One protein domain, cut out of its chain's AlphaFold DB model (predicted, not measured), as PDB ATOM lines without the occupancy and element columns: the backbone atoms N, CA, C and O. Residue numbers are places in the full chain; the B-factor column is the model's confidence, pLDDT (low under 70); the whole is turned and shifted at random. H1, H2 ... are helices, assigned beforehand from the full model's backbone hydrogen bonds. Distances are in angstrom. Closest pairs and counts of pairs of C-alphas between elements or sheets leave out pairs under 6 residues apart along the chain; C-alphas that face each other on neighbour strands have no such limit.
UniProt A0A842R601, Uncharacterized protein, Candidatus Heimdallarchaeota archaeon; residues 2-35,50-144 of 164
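Overview. This is residues 2 to 35 and 50 to 144 of the 164 residues of an uncharacterized protein of Candidatus Heimdallarchaeota archaeon (UniProt A0A842R601). Helix H6 runs through the core with five helices packed round it: long H1 crosses it and makes the longest axis, H2 and H3 form a V, and short H4 and H5 make a hairpin. The printed part has 129 residues with six named helices, H1 to H6 in chain order, all helix. It is compact, with a radius of gyration of the C-alphas of 14.6 A, spanning 48 by 32 by 26 A.

Along the chain. Find C-alpha 2 at (-5.282, 38.383, -9.744); from there H1, residues 2 to 34, runs 48.1 A. Next come H2, residues 51 to 67, H3, 69 to 87, H4, 91 to 100, and H5, 109 to 119. H6, 123 to 144, runs 31.1 A to C-alpha 144 at (-38.776, 38.960, 1.719).

Arrangement. The hub H6 touches the other five. Its residues 127 to 134 alone touch H1, closest at C-alphas Ile 23 and Gln 131, 5.8 A. H4, H5 and H6 form an up-and-down bundle, each running against the one before. Every O i to N i+4 pair is within hydrogen-bond range in H1, H2, H4 and H6; H3 has 13 of 15, H5 5 of 7.

Size, cuts and confidence. Residues 36 to 49 are not printed; C-alphas 35 and 50 are 14.8 A apart. Of the links printed whole, none is long. Residues 2 to 5 have pLDDT under 70.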
ATOM      1  N   PHE A   2      -4.832  39.424  -8.797       61.06
ATOM      2  CA  PHE A   2      -5.282  38.383  -9.744       61.06
ATOM      3  C   PHE A   2      -6.244  37.319  -9.174       61.06
ATOM      4  O   PHE A   2      -7.224  36.969  -9.834       61.06
ATOM      5  N   PHE A   3      -6.050  36.864  -7.931       61.38
ATOM      6  CA  PHE A   3      -6.913  35.850  -7.299       61.38
ATOM      7  C   PHE A   3      -8.377  36.296  -7.162       61.38
ATOM      8  O   PHE A   3      -9.289  35.563  -7.542       61.38
ATOM      9  N   ARG A   4      -8.608  37.544  -6.727       64.06
ATOM     10  CA  ARG A   4      -9.962  38.113  -6.598       64.06
ATOM     11  C   ARG A   4     -10.683  38.202  -7.951       64.06
ATOM     12  O   ARG A   4     -11.889  37.988  -8.011       64.06
ATOM     13  N   ARG A   5      -9.965  38.472  -9.050       63.59
ATOM     14  CA  ARG A   5     -10.545  38.496 -10.409       63.59
ATOM     15  C   ARG A   5     -10.940  37.092 -10.883       63.59
ATOM     16  O   ARG A   5     -12.052  36.918 -11.380       63.59
ATOM     17  N   ARG A   6     -10.080  36.087 -10.674       72.19
ATOM     18  CA  ARG A   6     -10.363  34.683 -11.031       72.19
ATOM     19  C   ARG A   6     -11.558  34.127 -10.252       72.19
ATOM     20  O   ARG A   6     -12.418  33.478 -10.842       72.19
ATOM     21  N   GLN A   7     -11.651  34.446  -8.962       74.25
ATOM     22  CA  GLN A   7     -12.773  34.044  -8.115       74.25
ATOM     23  C   GLN A   7     -14.092  34.677  -8.574       74.25
ATOM     24  O   GLN A   7     -15.061  33.957  -8.779       74.25
ATOM     25  N   ARG A   8     -14.114  35.991  -8.854       77.31
ATOM     26  CA  ARG A   8     -15.306  36.675  -9.391       77.31
ATOM     27  C   ARG A   8     -15.778  36.078 -10.717       77.31
ATOM     28  O   ARG A   8     -16.979  35.916 -10.903       77.31
ATOM     29  N   LYS A   9     -14.857  35.725 -11.625       84.75
ATOM     30  CA  LYS A   9     -15.200  35.058 -12.893       84.75
ATOM     31  C   LYS A   9     -15.847  33.692 -12.645       84.75
ATOM     32  O   LYS A   9     -16.897  33.413 -13.210       84.75
ATOM     33  N   LYS A  10     -15.276  32.881 -11.748       89.94
ATOM     34  CA  LYS A  10     -15.857  31.585 -11.358       89.94
ATOM     35  C   LYS A  10     -17.257  31.753 -10.752       89.94
ATOM     36  O   LYS A  10     -18.161  31.021 -11.133       89.94
ATOM     37  N   THR A  11     -17.447  32.744  -9.880       92.38
ATOM     38  CA  THR A  11     -18.750  33.047  -9.267       92.38
ATOM     39  C   THR A  11     -19.802  33.440 -10.300       92.38
ATOM     40  O   THR A  11     -20.917  32.931 -10.256       92.38
ATOM     41  N   LYS A  12     -19.453  34.313 -11.254       93.31
ATOM     42  CA  LYS A  12     -20.365  34.711 -12.337       93.31
ATOM     43  C   LYS A  12     -20.741  33.532 -13.231       93.31
ATOM     44  O   LYS A  12     -21.918  33.350 -13.502       93.31
ATOM     45  N   ASN A  13     -19.764  32.718 -13.629       94.62
ATOM     46  CA  ASN A  13     -20.010  31.552 -14.478       94.62
ATOM     47  C   ASN A  13     -20.901  30.518 -13.781       94.62
ATOM     48  O   ASN A  13     -21.828  30.005 -14.394       94.62
ATOM     49  N   GLN A  14     -20.659  30.248 -12.494       94.56
ATOM     50  CA  GLN A  14     -21.501  29.336 -11.721       94.56
ATOM     51  C   GLN A  14     -22.928  29.874 -11.576       94.56
ATOM     52  O   GLN A  14     -23.881  29.120 -11.725       94.56
ATOM     53  N   PHE A  15     -23.079  31.173 -11.297       96.69
ATOM     54  CA  PHE A  15     -24.397  31.800 -11.241       96.69
ATOM     55  C   PHE A  15     -25.125  31.695 -12.584       96.69
ATOM     56  O   PHE A  15     -26.289  31.315 -12.600       96.69
ATOM     57  N   LYS A  16     -24.438  31.985 -13.696       95.62
ATOM     58  CA  LYS A  16     -25.022  31.900 -15.038       95.62
ATOM     59  C   LYS A  16     -25.465  30.474 -15.366       95.62
ATOM     60  O   LYS A  16     -26.599  30.307 -15.776       95.62
ATOM     61  N   HIS A  17     -24.652  29.463 -15.060       95.00
ATOM     62  CA  HIS A  17     -25.046  28.060 -15.227       95.00
ATOM     63  C   HIS A  17     -26.328  27.709 -14.454       95.00
ATOM     64  O   HIS A  17     -27.237  27.109 -15.013       95.00
ATOM     65  N   LEU A  18     -26.416  28.086 -13.172       96.12
ATOM     66  CA  LEU A  18     -27.612  27.826 -12.358       96.12
ATOM     67  C   LEU A  18     -28.841  28.584 -12.882       96.12
ATOM     68  O   LEU A  18     -29.955  28.073 -12.843       96.12
ATOM     69  N   LEU A  19     -28.644  29.812 -13.366       97.00
ATOM     70  CA  LEU A  19     -29.706  30.606 -13.973       97.00
ATOM     71  C   LEU A  19     -30.194  29.976 -15.285       97.00
ATOM     72  O   LEU A  19     -31.398  29.900 -15.494       97.00
ATOM     73  N   ASP A  20     -29.281  29.509 -16.135       95.19
ATOM     74  CA  ASP A  20     -29.604  28.855 -17.407       95.19
ATOM     75  C   ASP A  20     -30.391  27.564 -17.182       95.19
ATOM     76  O   ASP A  20     -31.380  27.314 -17.863       95.19
ATOM     77  N   GLU A  21     -30.013  26.785 -16.168       94.25
ATOM     78  CA  GLU A  21     -30.763  25.602 -15.747       94.25
ATOM     79  C   GLU A  21     -32.196  25.959 -15.323       94.25
ATOM     80  O   GLU A  21     -33.153  25.344 -15.796       94.25
ATOM     81  N   ALA A  22     -32.366  26.999 -14.499       95.25
ATOM     82  CA  ALA A  22     -33.687  27.466 -14.084       95.25
ATOM     83  C   ALA A  22     -34.529  27.969 -15.270       95.25
ATOM     84  O   ALA A  22     -35.726  27.686 -15.330       95.25
ATOM     85  N   ILE A  23     -33.916  28.690 -16.219       95.31
ATOM     86  CA  ILE A  23     -34.575  29.161 -17.446       95.31
ATOM     87  C   ILE A  23     -35.082  27.966 -18.248       95.31
ATOM     88  O   ILE A  23     -36.267  27.906 -18.558       95.31
ATOM     89  N   ILE A  24     -34.215  26.993 -18.521       92.94
ATOM     90  CA  ILE A  24     -34.541  25.807 -19.314       92.94
ATOM     91  C   ILE A  24     -35.665  24.993 -18.655       92.94
ATOM     92  O   ILE A  24     -36.611  24.574 -19.331       92.94
ATOM     93  N   LEU A  25     -35.603  24.803 -17.333       92.75
ATOM     94  CA  LEU A  25     -36.654  24.125 -16.574       92.75
ATOM     95  C   LEU A  25     -37.984  24.872 -16.679       92.75
ATOM     96  O   LEU A  25     -39.010  24.255 -16.964       92.75
ATOM     97  N   PHE A  26     -37.975  26.192 -16.487       94.19
ATOM     98  CA  PHE A  26     -39.208  26.967 -16.493       94.19
ATOM     99  C   PHE A  26     -39.823  27.081 -17.893       94.19
ATOM    100  O   PHE A  26     -41.027  26.891 -18.045       94.19
ATOM    101  N   GLN A  27     -39.004  27.285 -18.926       92.94
ATOM    102  CA  GLN A  27     -39.438  27.226 -20.325       92.94
ATOM    103  C   GLN A  27     -40.109  25.894 -20.644       92.94
ATOM    104  O   GLN A  27     -41.160  25.863 -21.275       92.94
ATOM    105  N   THR A  28     -39.527  24.792 -20.176       90.88
ATOM    106  CA  THR A  28     -40.076  23.456 -20.430       90.88
ATOM    107  C   THR A  28     -41.417  23.264 -19.745       90.88
ATOM    108  O   THR A  28     -42.338  22.751 -20.367       90.88
ATOM    109  N   ILE A  29     -41.559  23.732 -18.505       91.31
ATOM    110  CA  ILE A  29     -42.841  23.704 -17.794       91.31
ATOM    111  C   ILE A  29     -43.892  24.514 -18.554       91.31
ATOM    112  O   ILE A  29     -44.979  23.998 -18.788       91.31
ATOM    113  N   ILE A  30     -43.565  25.735 -18.993       91.62
ATOM    114  CA  ILE A  30     -44.488  26.575 -19.769       91.62
ATOM    115  C   ILE A  30     -44.998  25.817 -21.000       91.62
ATOM    116  O   ILE A  30     -46.206  25.706 -21.191       91.62
ATOM    117  N   LEU A  31     -44.090  25.235 -21.787       89.69
ATOM    118  CA  LEU A  31     -44.429  24.536 -23.030       89.69
ATOM    119  C   LEU A  31     -45.210  23.237 -22.791       89.69
ATOM    120  O   LEU A  31     -46.148  22.934 -23.526       89.69
ATOM    121  N   GLN A  32     -44.864  22.483 -21.742       87.12
ATOM    122  CA  GLN A  32     -45.606  21.285 -21.339       87.12
ATOM    123  C   GLN A  32     -47.040  21.617 -20.925       87.12
ATOM    124  O   GLN A  32     -47.955  20.859 -21.231       87.12
ATOM    125  N   GLN A  33     -47.237  22.738 -20.229       87.50
ATOM    126  CA  GLN A  33     -48.546  23.142 -19.720       87.50
ATOM    127  C   GLN A  33     -49.433  23.773 -20.786       87.50
ATOM    128  O   GLN A  33     -50.645  23.578 -20.756       87.50
ATOM    129  N   SER A  34     -48.848  24.500 -21.734       85.19
ATOM    130  CA  SER A  34     -49.587  25.104 -22.842       85.19
ATOM    131  C   SER A  34     -49.872  24.132 -23.990       85.19
ATOM    132  O   SER A  34     -50.656  24.453 -24.880       85.19
ATOM    133  N   GLY A  35     -49.223  22.960 -24.008       81.69
ATOM    134  CA  GLY A  35     -49.284  22.023 -25.134       81.69
ATOM    135  C   GLY A  35     -48.589  22.545 -26.399       81.69
ATOM    136  O   GLY A  35     -48.834  22.036 -27.494       81.69
ATOM    137  N   SER A  50     -40.381  19.412 -13.764       88.88
ATOM    138  CA  SER A  50     -41.495  19.493 -12.826       88.88
ATOM    139  C   SER A  50     -41.372  20.775 -12.018       88.88
ATOM    140  O   SER A  50     -40.287  21.354 -11.912       88.88
ATOM    141  N   ILE A  51     -42.485  21.194 -11.419       90.19
ATOM    142  CA  ILE A  51     -42.504  22.337 -10.504       90.19
ATOM    143  C   ILE A  51     -41.572  22.108  -9.311       90.19
ATOM    144  O   ILE A  51     -40.880  23.041  -8.911       90.19
ATOM    145  N   ASP A  52     -41.464  20.871  -8.820       90.88
ATOM    146  CA  ASP A  52     -40.531  20.512  -7.746       90.88
ATOM    147  C   ASP A  52     -39.070  20.749  -8.161       90.88
ATOM    148  O   ASP A  52     -38.337  21.451  -7.466       90.88
ATOM    149  N   ASN A  53     -38.668  20.271  -9.348       91.50
ATOM    150  CA  ASN A  53     -37.310  20.473  -9.867       91.50
ATOM    151  C   ASN A  53     -36.997  21.965 -10.059       91.50
ATOM    152  O   ASN A  53     -35.898  22.425  -9.746       91.50
ATOM    153  N   LEU A  54     -37.964  22.737 -10.568       93.69
ATOM    154  CA  LEU A  54     -37.818  24.184 -10.708       93.69
ATOM    155  C   LEU A  54     -37.690  24.863  -9.336       93.69
ATOM    156  O   LEU A  54     -36.830  25.725  -9.166       93.69
ATOM    157  N   SER A  55     -38.498  24.465  -8.353       94.25
ATOM    158  CA  SER A  55     -38.444  24.989  -6.984       94.25
ATOM    159  C   SER A  55     -37.065  24.772  -6.352       94.25
ATOM    160  O   SER A  55     -36.445  25.730  -5.876       94.25
ATOM    161  N   ASP A  56     -36.529  23.553  -6.433       94.25
ATOM    162  CA  ASP A  56     -35.201  23.207  -5.913       94.25
ATOM    163  C   ASP A  56     -34.083  23.995  -6.611       94.25
ATOM    164  O   ASP A  56     -33.159  24.520  -5.966       94.25
ATOM    165  N   CYS A  57     -34.189  24.152  -7.932       95.06
ATOM    166  CA  CYS A  57     -33.257  24.957  -8.714       95.06
ATOM    167  C   CYS A  57     -33.296  26.431  -8.276       95.06
ATOM    168  O   CYS A  57     -32.259  27.020  -7.959       95.06
ATOM    169  N   LEU A  58     -34.485  27.029  -8.142       96.12
ATOM    170  CA  LEU A  58     -34.647  28.419  -7.699       96.12
ATOM    171  C   LEU A  58     -34.147  28.638  -6.268       96.12
ATOM    172  O   LEU A  58     -33.533  29.673  -5.993       96.12
ATOM    173  N   ILE A  59     -34.346  27.674  -5.361       95.94
ATOM    174  CA  ILE A  59     -33.762  27.706  -4.012       95.94
ATOM    175  C   ILE A  59     -32.232  27.733  -4.101       95.94
ATOM    176  O   ILE A  59     -31.585  28.544  -3.428       95.94
ATOM    177  N   THR A  60     -31.647  26.901  -4.962       96.88
ATOM    178  CA  THR A  60     -30.197  26.845  -5.179       96.88
ATOM    179  C   THR A  60     -29.665  28.170  -5.726       96.88
ATOM    180  O   THR A  60     -28.719  28.736  -5.163       96.88
ATOM    181  N   VAL A  61     -30.309  28.735  -6.755       97.25
ATOM    182  CA  VAL A  61     -29.945  30.042  -7.325       97.25
ATOM    183  C   VAL A  61     -30.073  31.143  -6.269       97.25
ATOM    184  O   VAL A  61     -29.165  31.970  -6.123       97.25
ATOM    185  N   LYS A  62     -31.157  31.146  -5.481       96.31
ATOM    186  CA  LYS A  62     -31.389  32.108  -4.393       96.31
ATOM    187  C   LYS A  62     -30.272  32.061  -3.359       96.31
ATOM    188  O   LYS A  62     -29.682  33.095  -3.039       96.31
ATOM    189  N   ASN A  63     -29.963  30.873  -2.847       96.62
ATOM    190  CA  ASN A  63     -28.951  30.681  -1.812       96.62
ATOM    191  C   ASN A  63     -27.558  31.064  -2.325       96.62
ATOM    192  O   ASN A  63     -26.807  31.755  -1.629       96.62
ATOM    193  N   TYR A  64     -27.236  30.700  -3.571       96.75
ATOM    194  CA  TYR A  64     -25.984  31.096  -4.212       96.75
ATOM    195  C   TYR A  64     -25.880  32.617  -4.384       96.75
ATOM    196  O   TYR A  64     -24.838  33.208  -4.083       96.75
ATOM    197  N   THR A  65     -26.974  33.257  -4.805       95.88
ATOM    198  CA  THR A  65     -27.070  34.714  -4.963       95.88
ATOM    199  C   THR A  65     -26.885  35.428  -3.631       95.88
ATOM    200  O   THR A  65     -26.068  36.341  -3.533       95.88
ATOM    201  N   LYS A  66     -27.584  34.975  -2.584       94.62
ATOM    202  CA  LYS A  66     -27.493  35.526  -1.227       94.62
ATOM    203  C   LYS A  66     -26.067  35.430  -0.678       94.62
ATOM    204  O   LYS A  66     -25.558  36.412  -0.150       94.62
ATOM    205  N   LYS A  67     -25.397  34.284  -0.855       94.81
ATOM    206  CA  LYS A  67     -24.013  34.064  -0.395       94.81
ATOM    207  C   LYS A  67     -22.985  34.949  -1.111       94.81
ATOM    208  O   LYS A  67     -21.959  35.279  -0.530       94.81
ATOM    209  N   ASN A  68     -23.233  35.315  -2.369       94.31
ATOM    210  CA  ASN A  68     -22.275  36.029  -3.223       94.31
ATOM    211  C   ASN A  68     -22.767  37.424  -3.648       94.31
ATOM    212  O   ASN A  68     -22.350  37.939  -4.691       94.31
ATOM    213  N   GLN A  69     -23.656  38.030  -2.860       90.38
ATOM    214  CA  GLN A  69     -24.388  39.239  -3.228       90.38
ATOM    215  C   GLN A  69     -23.476  40.385  -3.686       90.38
ATOM    216  O   GLN A  69     -23.723  40.962  -4.743       90.38
ATOM    217  N   ASP A  70     -22.390  40.662  -2.962       89.00
ATOM    218  CA  ASP A  70     -21.468  41.767  -3.273       89.00
ATOM    219  C   ASP A  70     -20.839  41.649  -4.667       89.00
ATOM    220  O   ASP A  70     -20.494  42.640  -5.311       89.00
ATOM    221  N   THR A  71     -20.679  40.416  -5.154       90.56
ATOM    222  CA  THR A  71     -20.138  40.147  -6.489       90.56
ATOM    223  C   THR A  71     -21.233  40.105  -7.547       90.56
ATOM    224  O   THR A  71     -21.015  40.557  -8.674       90.56
ATOM    225  N   LEU A  72     -22.395  39.545  -7.209       94.00
ATOM    226  CA  LEU A  72     -23.452  39.264  -8.173       94.00
ATOM    227  C   LEU A  72     -24.419  40.426  -8.383       94.00
ATOM    228  O   LEU A  72     -24.986  40.503  -9.462       94.00
ATOM    229  N   GLN A  73     -24.567  41.367  -7.447       91.31
ATOM    230  CA  GLN A  73     -25.561  42.443  -7.551       91.31
ATOM    231  C   GLN A  73     -25.448  43.238  -8.860       91.31
ATOM    232  O   GLN A  73     -26.428  43.372  -9.587       91.31
ATOM    233  N   LYS A  74     -24.242  43.715  -9.201       91.25
ATOM    234  CA  LYS A  74     -24.017  44.439 -10.464       91.25
ATOM    235  C   LYS A  74     -24.227  43.546 -11.685       91.25
ATOM    236  O   LYS A  74     -24.693  44.016 -12.708       91.25
ATOM    237  N   TYR A  75     -23.864  42.269 -11.583       94.62
ATOM    238  CA  TYR A  75     -23.990  41.339 -12.702       94.62
ATOM    239  C   TYR A  75     -25.452  40.974 -12.986       94.62
ATOM    240  O   TYR A  75     -25.864  40.976 -14.135       94.62
ATOM    241  N   ILE A  76     -26.244  40.747 -11.940       94.62
ATOM    242  CA  ILE A  76     -27.688  40.531 -12.039       94.62
ATOM    243  C   ILE A  76     -28.370  41.755 -12.646       94.62
ATOM    244  O   ILE A  76     -29.259  41.591 -13.470       94.62
ATOM    245  N   GLN A  77     -27.952  42.968 -12.269       93.19
ATOM    246  CA  GLN A  77     -28.513  44.177 -12.866       93.19
ATOM    247  C   GLN A  77     -28.243  44.242 -14.373       93.19
ATOM    248  O   GLN A  77     -29.184  44.453 -15.124       93.19
ATOM    249  N   VAL A  78     -27.013  43.951 -14.813       94.56
ATOM    250  CA  VAL A  78     -26.675  43.884 -16.247       94.56
ATOM    251  C   VAL A  78     -27.569  42.885 -16.987       94.56
ATOM    252  O   VAL A  78     -28.172  43.247 -17.987       94.56
ATOM    253  N   LEU A  79     -27.738  41.670 -16.457       95.00
ATOM    254  CA  LEU A  79     -28.610  40.659 -17.073       95.00
ATOM    255  C   LEU A  79     -30.080  41.101 -17.138       95.00
ATOM    256  O   LEU A  79     -30.794  40.744 -18.069       95.00
ATOM    257  N   ARG A  80     -30.556  41.864 -16.145       93.12
ATOM    258  CA  ARG A  80     -31.913  42.426 -16.159       93.12
ATOM    259  C   ARG A  80     -32.056  43.526 -17.200       93.12
ATOM    260  O   ARG A  80     -33.085  43.570 -17.861       93.12
ATOM    261  N   ASP A  81     -31.058  44.393 -17.324       92.44
ATOM    262  CA  ASP A  81     -31.061  45.484 -18.298       92.44
ATOM    263  C   ASP A  81     -31.012  44.936 -19.731       92.44
ATOM    264  O   ASP A  81     -31.738  45.427 -20.591       92.44
ATOM    265  N   GLU A  82     -30.241  43.868 -19.967       93.00
ATOM    266  CA  GLU A  82     -30.241  43.109 -21.226       93.00
ATOM    267  C   GLU A  82     -31.645  42.576 -21.548       93.00
ATOM    268  O   GLU A  82     -32.183  42.886 -22.608       93.00
ATOM    269  N   CYS A  83     -32.298  41.881 -20.605       93.38
ATOM    270  CA  CYS A  83     -33.673  41.420 -20.814       93.38
ATOM    271  C   CYS A  83     -34.638  42.578 -21.094       93.38
ATOM    272  O   CYS A  83     -35.477  42.463 -21.975       93.38
ATOM    273  N   ILE A  84     -34.539  43.691 -20.361       90.75
ATOM    274  CA  ILE A  84     -35.408  44.859 -20.564       90.75
ATOM    275  C   ILE A  84     -35.212  45.450 -21.961       90.75
ATOM    276  O   ILE A  84     -36.191  45.832 -22.595       90.75
ATOM    277  N   ASN A  85     -33.973  45.555 -22.437       91.31
ATOM    278  CA  ASN A  85     -33.684  46.107 -23.758       91.31
ATOM    279  C   ASN A  85     -34.267  45.244 -24.880       91.31
ATOM    280  O   ASN A  85     -34.772  45.797 -25.855       91.31
ATOM    281  N   ASP A  86     -34.247  43.924 -24.715       89.69
ATOM    282  CA  ASP A  86     -34.841  43.001 -25.680       89.69
ATOM    283  C   ASP A  86     -36.374  43.002 -25.588       89.69
ATOM    284  O   ASP A  86     -37.049  43.069 -26.609       89.69
ATOM    285  N   LEU A  87     -36.940  43.011 -24.375       89.50
ATOM    286  CA  LEU A  87     -38.392  43.044 -24.166       89.50
ATOM    287  C   LEU A  87     -39.032  44.324 -24.713       89.50
ATOM    288  O   LEU A  87     -40.101  44.250 -25.301       89.50
ATOM    289  N   LYS A  88     -38.363  45.478 -24.600       88.94
ATOM    290  CA  LYS A  88     -38.846  46.771 -25.128       88.94
ATOM    291  C   LYS A  88     -39.100  46.788 -26.638       88.94
ATOM    292  O   LYS A  88     -39.701  47.740 -27.126       88.94
ATOM    293  N   GLN A  89     -38.605  45.796 -27.371       87.56
ATOM    294  CA  GLN A  89     -38.853  45.660 -28.806       87.56
ATOM    295  C   GLN A  89     -40.275  45.147 -29.098       87.56
ATOM    296  O   GLN A  89     -40.717  45.237 -30.238       87.56
ATOM    297  N   ASP A  90     -40.981  44.646 -28.077       91.94
ATOM    298  CA  ASP A  90     -42.346  44.124 -28.135       91.94
ATOM    299  C   ASP A  90     -43.164  44.687 -26.951       91.94
ATOM    300  O   ASP A  90     -42.953  44.338 -25.782       91.94
ATOM    301  N   GLU A  91     -44.056  45.637 -27.245       90.25
ATOM    302  CA  GLU A  91     -44.836  46.368 -26.236       90.25
ATOM    303  C   GLU A  91     -45.806  45.443 -25.484       90.25
ATOM    304  O   GLU A  91     -45.873  45.487 -24.249       90.25
ATOM    305  N   ASP A  92     -46.472  44.536 -26.200       92.25
ATOM    306  CA  ASP A  92     -47.418  43.576 -25.627       92.25
ATOM    307  C   ASP A  92     -46.712  42.617 -24.662       92.25
ATOM    308  O   ASP A  92     -47.133  42.447 -23.511       92.25
ATOM    309  N   LEU A  93     -45.577  42.045 -25.080       92.19
ATOM    310  CA  LEU A  93     -44.785  41.159 -24.231       92.19
ATOM    311  C   LEU A  93     -44.247  41.899 -23.006       92.19
ATOM    312  O   LEU A  93     -44.248  41.352 -21.900       92.19
ATOM    313  N   SER A  94     -43.797  43.142 -23.177       91.25
ATOM    314  CA  SER A  94     -43.341  43.978 -22.064       91.25
ATOM    315  C   SER A  94     -44.440  44.159 -21.017       91.25
ATOM    316  O   SER A  94     -44.186  43.971 -19.821       91.25
ATOM    317  N   HIS A  95     -45.669  44.467 -21.442       91.75
ATOM    318  CA  HIS A  95     -46.817  44.596 -20.547       91.75
ATOM    319  C   HIS A  95     -47.159  43.285 -19.841       91.75
ATOM    320  O   HIS A  95     -47.322  43.277 -18.615       91.75
ATOM    321  N   ILE A  96     -47.194  42.177 -20.583       93.06
ATOM    322  CA  ILE A  96     -47.408  40.838 -20.030       93.06
ATOM    323  C   ILE A  96     -46.368  40.547 -18.949       93.06
ATOM    324  O   ILE A  96     -46.722  40.238 -17.812       93.06
ATOM    325  N   VAL A  97     -45.080  40.698 -19.255       92.25
ATOM    326  CA  VAL A  97     -43.995  40.390 -18.317       92.25
ATOM    327  C   VAL A  97     -44.086  41.250 -17.057       92.25
ATOM    328  O   VAL A  97     -43.937  40.718 -15.955       92.25
ATOM    329  N   LEU A  98     -44.375  42.549 -17.179       88.25
ATOM    330  CA  LEU A  98     -44.562  43.441 -16.028       88.25
ATOM    331  C   LEU A  98     -45.717  43.001 -15.121       88.25
ATOM    332  O   LEU A  98     -45.609  43.104 -13.894       88.25
ATOM    333  N   GLU A  99     -46.802  42.489 -15.695       90.00
ATOM    334  CA  GLU A  99     -47.918  41.954 -14.919       90.00
ATOM    335  C   GLU A  99     -47.542  40.627 -14.249       90.00
ATOM    336  O   GLU A  99     -47.713  40.454 -13.039       90.00
ATOM    337  N   LEU A 100     -46.914  39.717 -14.994       91.75
ATOM    338  CA  LEU A 100     -46.452  38.427 -14.483       91.75
ATOM    339  C   LEU A 100     -45.406  38.569 -13.372       91.75
ATOM    340  O   LEU A 100     -45.360  37.749 -12.457       91.75
ATOM    341  N   MET A 101     -44.607  39.641 -13.363       88.94
ATOM    342  CA  MET A 101     -43.676  39.924 -12.268       88.94
ATOM    343  C   MET A 101     -44.361  40.058 -10.909       88.94
ATOM    344  O   MET A 101     -43.693  39.890  -9.880       88.94
ATOM    345  N   LYS A 102     -45.640  40.441 -10.864       87.69
ATOM    346  CA  LYS A 102     -46.401  40.601  -9.616       87.69
ATOM    347  C   LYS A 102     -46.791  39.252  -9.013       87.69
ATOM    348  O   LYS A 102     -46.971  39.179  -7.798       87.69
ATOM    349  N   ARG A 103     -46.834  38.207  -9.837       86.88
ATOM    350  CA  ARG A 103     -47.274  36.855  -9.497       86.88
ATOM    351  C   ARG A 103     -46.164  36.017  -8.862       86.88
ATOM    352  O   ARG A 103     -44.970  36.322  -8.960       86.88
ATOM    353  N   ASN A 104     -46.558  34.960  -8.165       85.56
ATOM    354  CA  ASN A 104     -45.653  33.951  -7.647       85.56
ATOM    355  C   ASN A 104     -45.344  32.932  -8.745       85.56
ATOM    356  O   ASN A 104     -46.191  32.137  -9.125       85.56
ATOM    357  N   LEU A 105     -44.088  32.920  -9.186       87.12
ATOM    358  CA  LEU A 105     -43.597  32.039 -10.245       87.12
ATOM    359  C   LEU A 105     -43.942  30.549 -10.053       87.12
ATOM    360  O   LEU A 105     -44.182  29.871 -11.043       87.12
ATOM    361  N   ILE A 106     -43.989  30.050  -8.812       86.75
ATOM    362  CA  ILE A 106     -44.307  28.643  -8.515       86.75
ATOM    363  C   ILE A 106     -45.813  28.394  -8.403       86.75
ATOM    364  O   ILE A 106     -46.284  27.369  -8.874       86.75
ATOM    365  N   ALA A 107     -46.562  29.299  -7.766       83.56
ATOM    366  CA  ALA A 107     -47.991  29.089  -7.511       83.56
ATOM    367  C   ALA A 107     -48.883  29.474  -8.705       83.56
ATOM    368  O   ALA A 107     -49.940  28.886  -8.891       83.56
ATOM    369  N   ASP A 108     -48.445  30.442  -9.513       86.81
ATOM    370  CA  ASP A 108     -49.201  31.021 -10.629       86.81
ATOM    371  C   ASP A 108     -48.629  30.585 -11.993       86.81
ATOM    372  O   ASP A 108     -48.768  31.278 -13.002       86.81
ATOM    373  N   ASN A 109     -47.920  29.455 -12.035       83.31
ATOM    374  CA  ASN A 109     -47.185  29.001 -13.213       83.31
ATOM    375  C   ASN A 109     -48.093  28.682 -14.412       83.31
ATOM    376  O   ASN A 109     -47.673  28.912 -15.540       83.31
ATOM    377  N   ASN A 110     -49.330  28.223 -14.183       85.12
ATOM    378  CA  ASN A 110     -50.306  27.991 -15.256       85.12
ATOM    379  C   ASN A 110     -50.680  29.291 -15.976       85.12
ATOM    380  O   ASN A 110     -50.696  29.334 -17.203       85.12
ATOM    381  N   ASP A 111     -50.932  30.361 -15.219       87.00
ATOM    382  CA  ASP A 111     -51.234  31.671 -15.794       87.00
ATOM    383  C   ASP A 111     -50.012  32.194 -16.548       87.00
ATOM    384  O   ASP A 111     -50.120  32.610 -17.696       87.00
ATOM    385  N   ILE A 112     -48.820  32.104 -15.947       89.31
ATOM    386  CA  ILE A 112     -47.574  32.490 -16.625       89.31
ATOM    387  C   ILE A 112     -47.396  31.713 -17.938       89.31
ATOM    388  O   ILE A 112     -47.026  32.310 -18.949       89.31
ATOM    389  N   ALA A 113     -47.689  30.410 -17.940       87.88
ATOM    390  CA  ALA A 113     -47.610  29.583 -19.134       87.88
ATOM    391  C   ALA A 113     -48.588  30.050 -20.215       87.88
ATOM    392  O   ALA A 113     -48.176  30.228 -21.358       87.88
ATOM    393  N   LEU A 114     -49.844  30.324 -19.849       89.31
ATOM    394  CA  LEU A 114     -50.867  30.823 -20.767       89.31
ATOM    395  C   LEU A 114     -50.426  32.111 -21.479       89.31
ATOM    396  O   LEU A 114     -50.609  32.236 -22.687       89.31
ATOM    397  N   TYR A 115     -49.825  33.049 -20.746       91.81
ATOM    398  CA  TYR A 115     -49.438  34.348 -21.302       91.81
ATOM    399  C   TYR A 115     -48.110  34.332 -22.071       91.81
ATOM    400  O   TYR A 115     -47.942  35.122 -22.997       91.81
ATOM    401  N   LEU A 116     -47.154  33.465 -21.712       93.06
ATOM    402  CA  LEU A 116     -45.844  33.418 -22.378       93.06
ATOM    403  C   LEU A 116     -45.754  32.405 -23.522       93.06
ATOM    404  O   LEU A 116     -44.910  32.574 -24.401       93.06
ATOM    405  N   ALA A 117     -46.603  31.375 -23.541       91.25
ATOM    406  CA  ALA A 117     -46.598  30.351 -24.585       91.25
ATOM    407  C   ALA A 117     -46.711  30.889 -26.028       91.25
ATOM    408  O   ALA A 117     -46.010  30.349 -26.886       91.25
ATOM    409  N   PRO A 118     -47.490  31.954 -26.329       91.75
ATOM    410  CA  PRO A 118     -47.552  32.525 -27.679       91.75
ATOM    411  C   PRO A 118     -46.202  33.011 -28.227       91.75
ATOM    412  O   PRO A 118     -46.020  33.097 -29.435       91.75
ATOM    413  N   TYR A 119     -45.234  33.294 -27.351       91.81
ATOM    414  CA  TYR A 119     -43.912  33.789 -27.734       91.81
ATOM    415  C   TYR A 119     -42.878  32.675 -27.929       91.81
ATOM    416  O   TYR A 119     -41.728  32.969 -28.246       91.81
ATOM    417  N   ALA A 120     -43.256  31.402 -27.762       89.62
ATOM    418  CA  ALA A 120     -42.340  30.262 -27.840       89.62
ATOM    419  C   ALA A 120     -41.568  30.177 -29.171       89.62
ATOM    420  O   ALA A 120     -40.417  29.731 -29.184       89.62
ATOM    421  N   ASP A 121     -42.169  30.645 -30.267       87.62
ATOM    422  CA  ASP A 121     -41.536  30.675 -31.589       87.62
ATOM    423  C   ASP A 121     -40.471  31.780 -31.695       87.62
ATOM    424  O   ASP A 121     -39.438  31.594 -32.343       87.62
ATOM    425  N   ASN A 122     -40.629  32.890 -30.962       90.94
ATOM    426  CA  ASN A 122     -39.562  33.867 -30.754       90.94
ATOM    427  C   ASN A 122     -38.737  33.507 -29.512       90.94
ATOM    428  O   ASN A 122     -38.800  34.137 -28.454       90.94
ATOM    429  N   TRP A 123     -37.914  32.472 -29.666       89.44
ATOM    430  CA  TRP A 123     -37.178  31.866 -28.558       89.44
ATOM    431  C   TRP A 123     -36.314  32.834 -27.748       89.44
ATOM    432  O   TRP A 123     -36.150  32.641 -26.545       89.44
ATOM    433  N   ASN A 124     -35.722  33.845 -28.390       91.44
ATOM    434  CA  ASN A 124     -34.869  34.805 -27.693       91.44
ATOM    435  C   ASN A 124     -35.715  35.701 -26.782       91.44
ATOM    436  O   ASN A 124     -35.417  35.791 -25.591       91.44
ATOM    437  N   LEU A 125     -36.809  36.277 -27.298       92.62
ATOM    438  CA  LEU A 125     -37.751  37.051 -26.483       92.62
ATOM    439  C   LEU A 125     -38.365  36.199 -25.368       92.62
ATOM    440  O   LEU A 125     -38.384  36.624 -24.214       92.62
ATOM    441  N   PHE A 126     -38.771  34.967 -25.677       93.50
ATOM    442  CA  PHE A 126     -39.289  34.021 -24.691       93.50
ATOM    443  C   PHE A 126     -38.268  33.707 -23.588       93.50
ATOM    444  O   PHE A 126     -38.583  33.779 -22.399       93.50
ATOM    445  N   SER A 127     -37.015  33.418 -23.957       93.81
ATOM    446  CA  SER A 127     -35.929  33.156 -23.000       93.81
ATOM    447  C   SER A 127     -35.648  34.363 -22.114       93.81
ATOM    448  O   SER A 127     -35.460  34.207 -20.910       93.81
ATOM    449  N   ASN A 128     -35.665  35.564 -22.685       94.88
ATOM    450  CA  ASN A 128     -35.441  36.800 -21.947       94.88
ATOM    451  C   ASN A 128     -36.594  37.136 -20.999       94.88
ATOM    452  O   ASN A 128     -36.342  37.518 -19.856       94.88
ATOM    453  N   ALA A 129     -37.844  36.936 -21.424       95.25
ATOM    454  CA  ALA A 129     -39.017  37.066 -20.563       95.25
ATOM    455  C   ALA A 129     -38.912  36.123 -19.354       95.25
ATOM    456  O   ALA A 129     -39.021  36.553 -18.202       95.25
ATOM    457  N   VAL A 130     -38.603  34.847 -19.605       96.12
ATOM    458  CA  VAL A 130     -38.422  33.833 -18.560       96.12
ATOM    459  C   VAL A 130     -37.254  34.181 -17.632       96.12
ATOM    460  O   VAL A 130     -37.420  34.171 -16.408       96.12
ATOM    461  N   GLN A 131     -36.092  34.549 -18.184       96.69
ATOM    462  CA  GLN A 131     -34.929  34.985 -17.407       96.69
ATOM    463  C   GLN A 131     -35.300  36.152 -16.489       96.69
ATOM    464  O   GLN A 131     -34.962  36.147 -15.302       96.69
ATOM    465  N   PHE A 132     -36.031  37.138 -17.004       95.75
ATOM    466  CA  PHE A 132     -36.431  38.303 -16.232       95.75
ATOM    467  C   PHE A 132     -37.380  37.949 -15.080       95.75
ATOM    468  O   PHE A 132     -37.177  38.419 -13.954       95.75
ATOM    469  N   LEU A 133     -38.363  37.073 -15.316       95.62
ATOM    470  CA  LEU A 133     -39.271  36.585 -14.274       95.62
ATOM    471  C   LEU A 133     -38.530  35.817 -13.174       95.62
ATOM    472  O   LEU A 133     -38.778  36.062 -11.991       95.62
ATOM    473  N   ILE A 134     -37.580  34.953 -13.542       96.75
ATOM    474  CA  ILE A 134     -36.743  34.208 -12.592       96.75
ATOM    475  C   ILE A 134     -35.901  35.165 -11.745       96.75
ATOM    476  O   ILE A 134     -35.910  35.082 -10.513       96.75
ATOM    477  N   LEU A 135     -35.210  36.119 -12.376       95.75
ATOM    478  CA  LEU A 135     -34.396  37.108 -11.667       95.75
ATOM    479  C   LEU A 135     -35.247  37.955 -10.710       95.75
ATOM    480  O   LEU A 135     -34.859  38.162  -9.559       95.75
ATOM    481  N   ASN A 136     -36.430  38.399 -11.143       94.38
ATOM    482  CA  ASN A 136     -37.377  39.116 -10.292       94.38
ATOM    483  C   ASN A 136     -37.849  38.259  -9.107       94.38
ATOM    484  O   ASN A 136     -37.857  38.740  -7.971       94.38
ATOM    485  N   HIS A 137     -38.185  36.989  -9.341       94.06
ATOM    486  CA  HIS A 137     -38.586  36.057  -8.289       94.06
ATOM    487  C   HIS A 137     -37.484  35.887  -7.232       94.06
ATOM    488  O   HIS A 137     -37.743  36.035  -6.035       94.06
ATOM    489  N   ILE A 138     -36.239  35.656  -7.661       94.19
ATOM    490  CA  ILE A 138     -35.084  35.506  -6.765       94.19
ATOM    491  C   ILE A 138     -34.881  36.768  -5.923       94.19
ATOM    492  O   ILE A 138     -34.750  36.682  -4.700       94.19
ATOM    493  N   ILE A 139     -34.892  37.946  -6.554       91.56
ATOM    494  CA  ILE A 139     -34.703  39.227  -5.861       91.56
ATOM    495  C   ILE A 139     -35.817  39.457  -4.835       91.56
ATOM    496  O   ILE A 139     -35.529  39.791  -3.682       91.56
ATOM    497  N   LYS A 140     -37.086  39.239  -5.213       91.81
ATOM    498  CA  LYS A 140     -38.231  39.352  -4.297       91.81
ATOM    499  C   LYS A 140     -38.113  38.384  -3.123       91.81
ATOM    500  O   LYS A 140     -38.342  38.791  -1.985       91.81
ATOM    501  N   SER A 141     -37.713  37.140  -3.377       90.75
ATOM    502  CA  SER A 141     -37.536  36.114  -2.347       90.75
ATOM    503  C   SER A 141     -36.435  36.491  -1.345       90.75
ATOM    504  O   SER A 141     -36.669  36.482  -0.138       90.75
ATOM    505  N   ILE A 142     -35.271  36.954  -1.822       90.81
ATOM    506  CA  ILE A 142     -34.184  37.452  -0.958       90.81
ATOM    507  C   ILE A 142     -34.641  38.658  -0.129       90.81
ATOM    508  O   ILE A 142     -34.340  38.749   1.063       90.81
ATOM    509  N   ASN A 143     -35.369  39.594  -0.739       88.75
ATOM    510  CA  ASN A 143     -35.863  40.781  -0.042       88.75
ATOM    511  C   ASN A 143     -36.907  40.430   1.026       88.75
ATOM    512  O   ASN A 143     -36.852  40.984   2.124       88.75
ATOM    513  N   ARG A 144     -37.803  39.475   0.747       88.88
ATOM    514  CA  ARG A 144     -38.776  38.960   1.719       88.88
ATOM    515  C   ARG A 144     -38.077  38.286   2.905       88.88
ATOM    516  O   ARG A 144     -38.460  38.554   4.041       88.88
TER     517      ARG A 144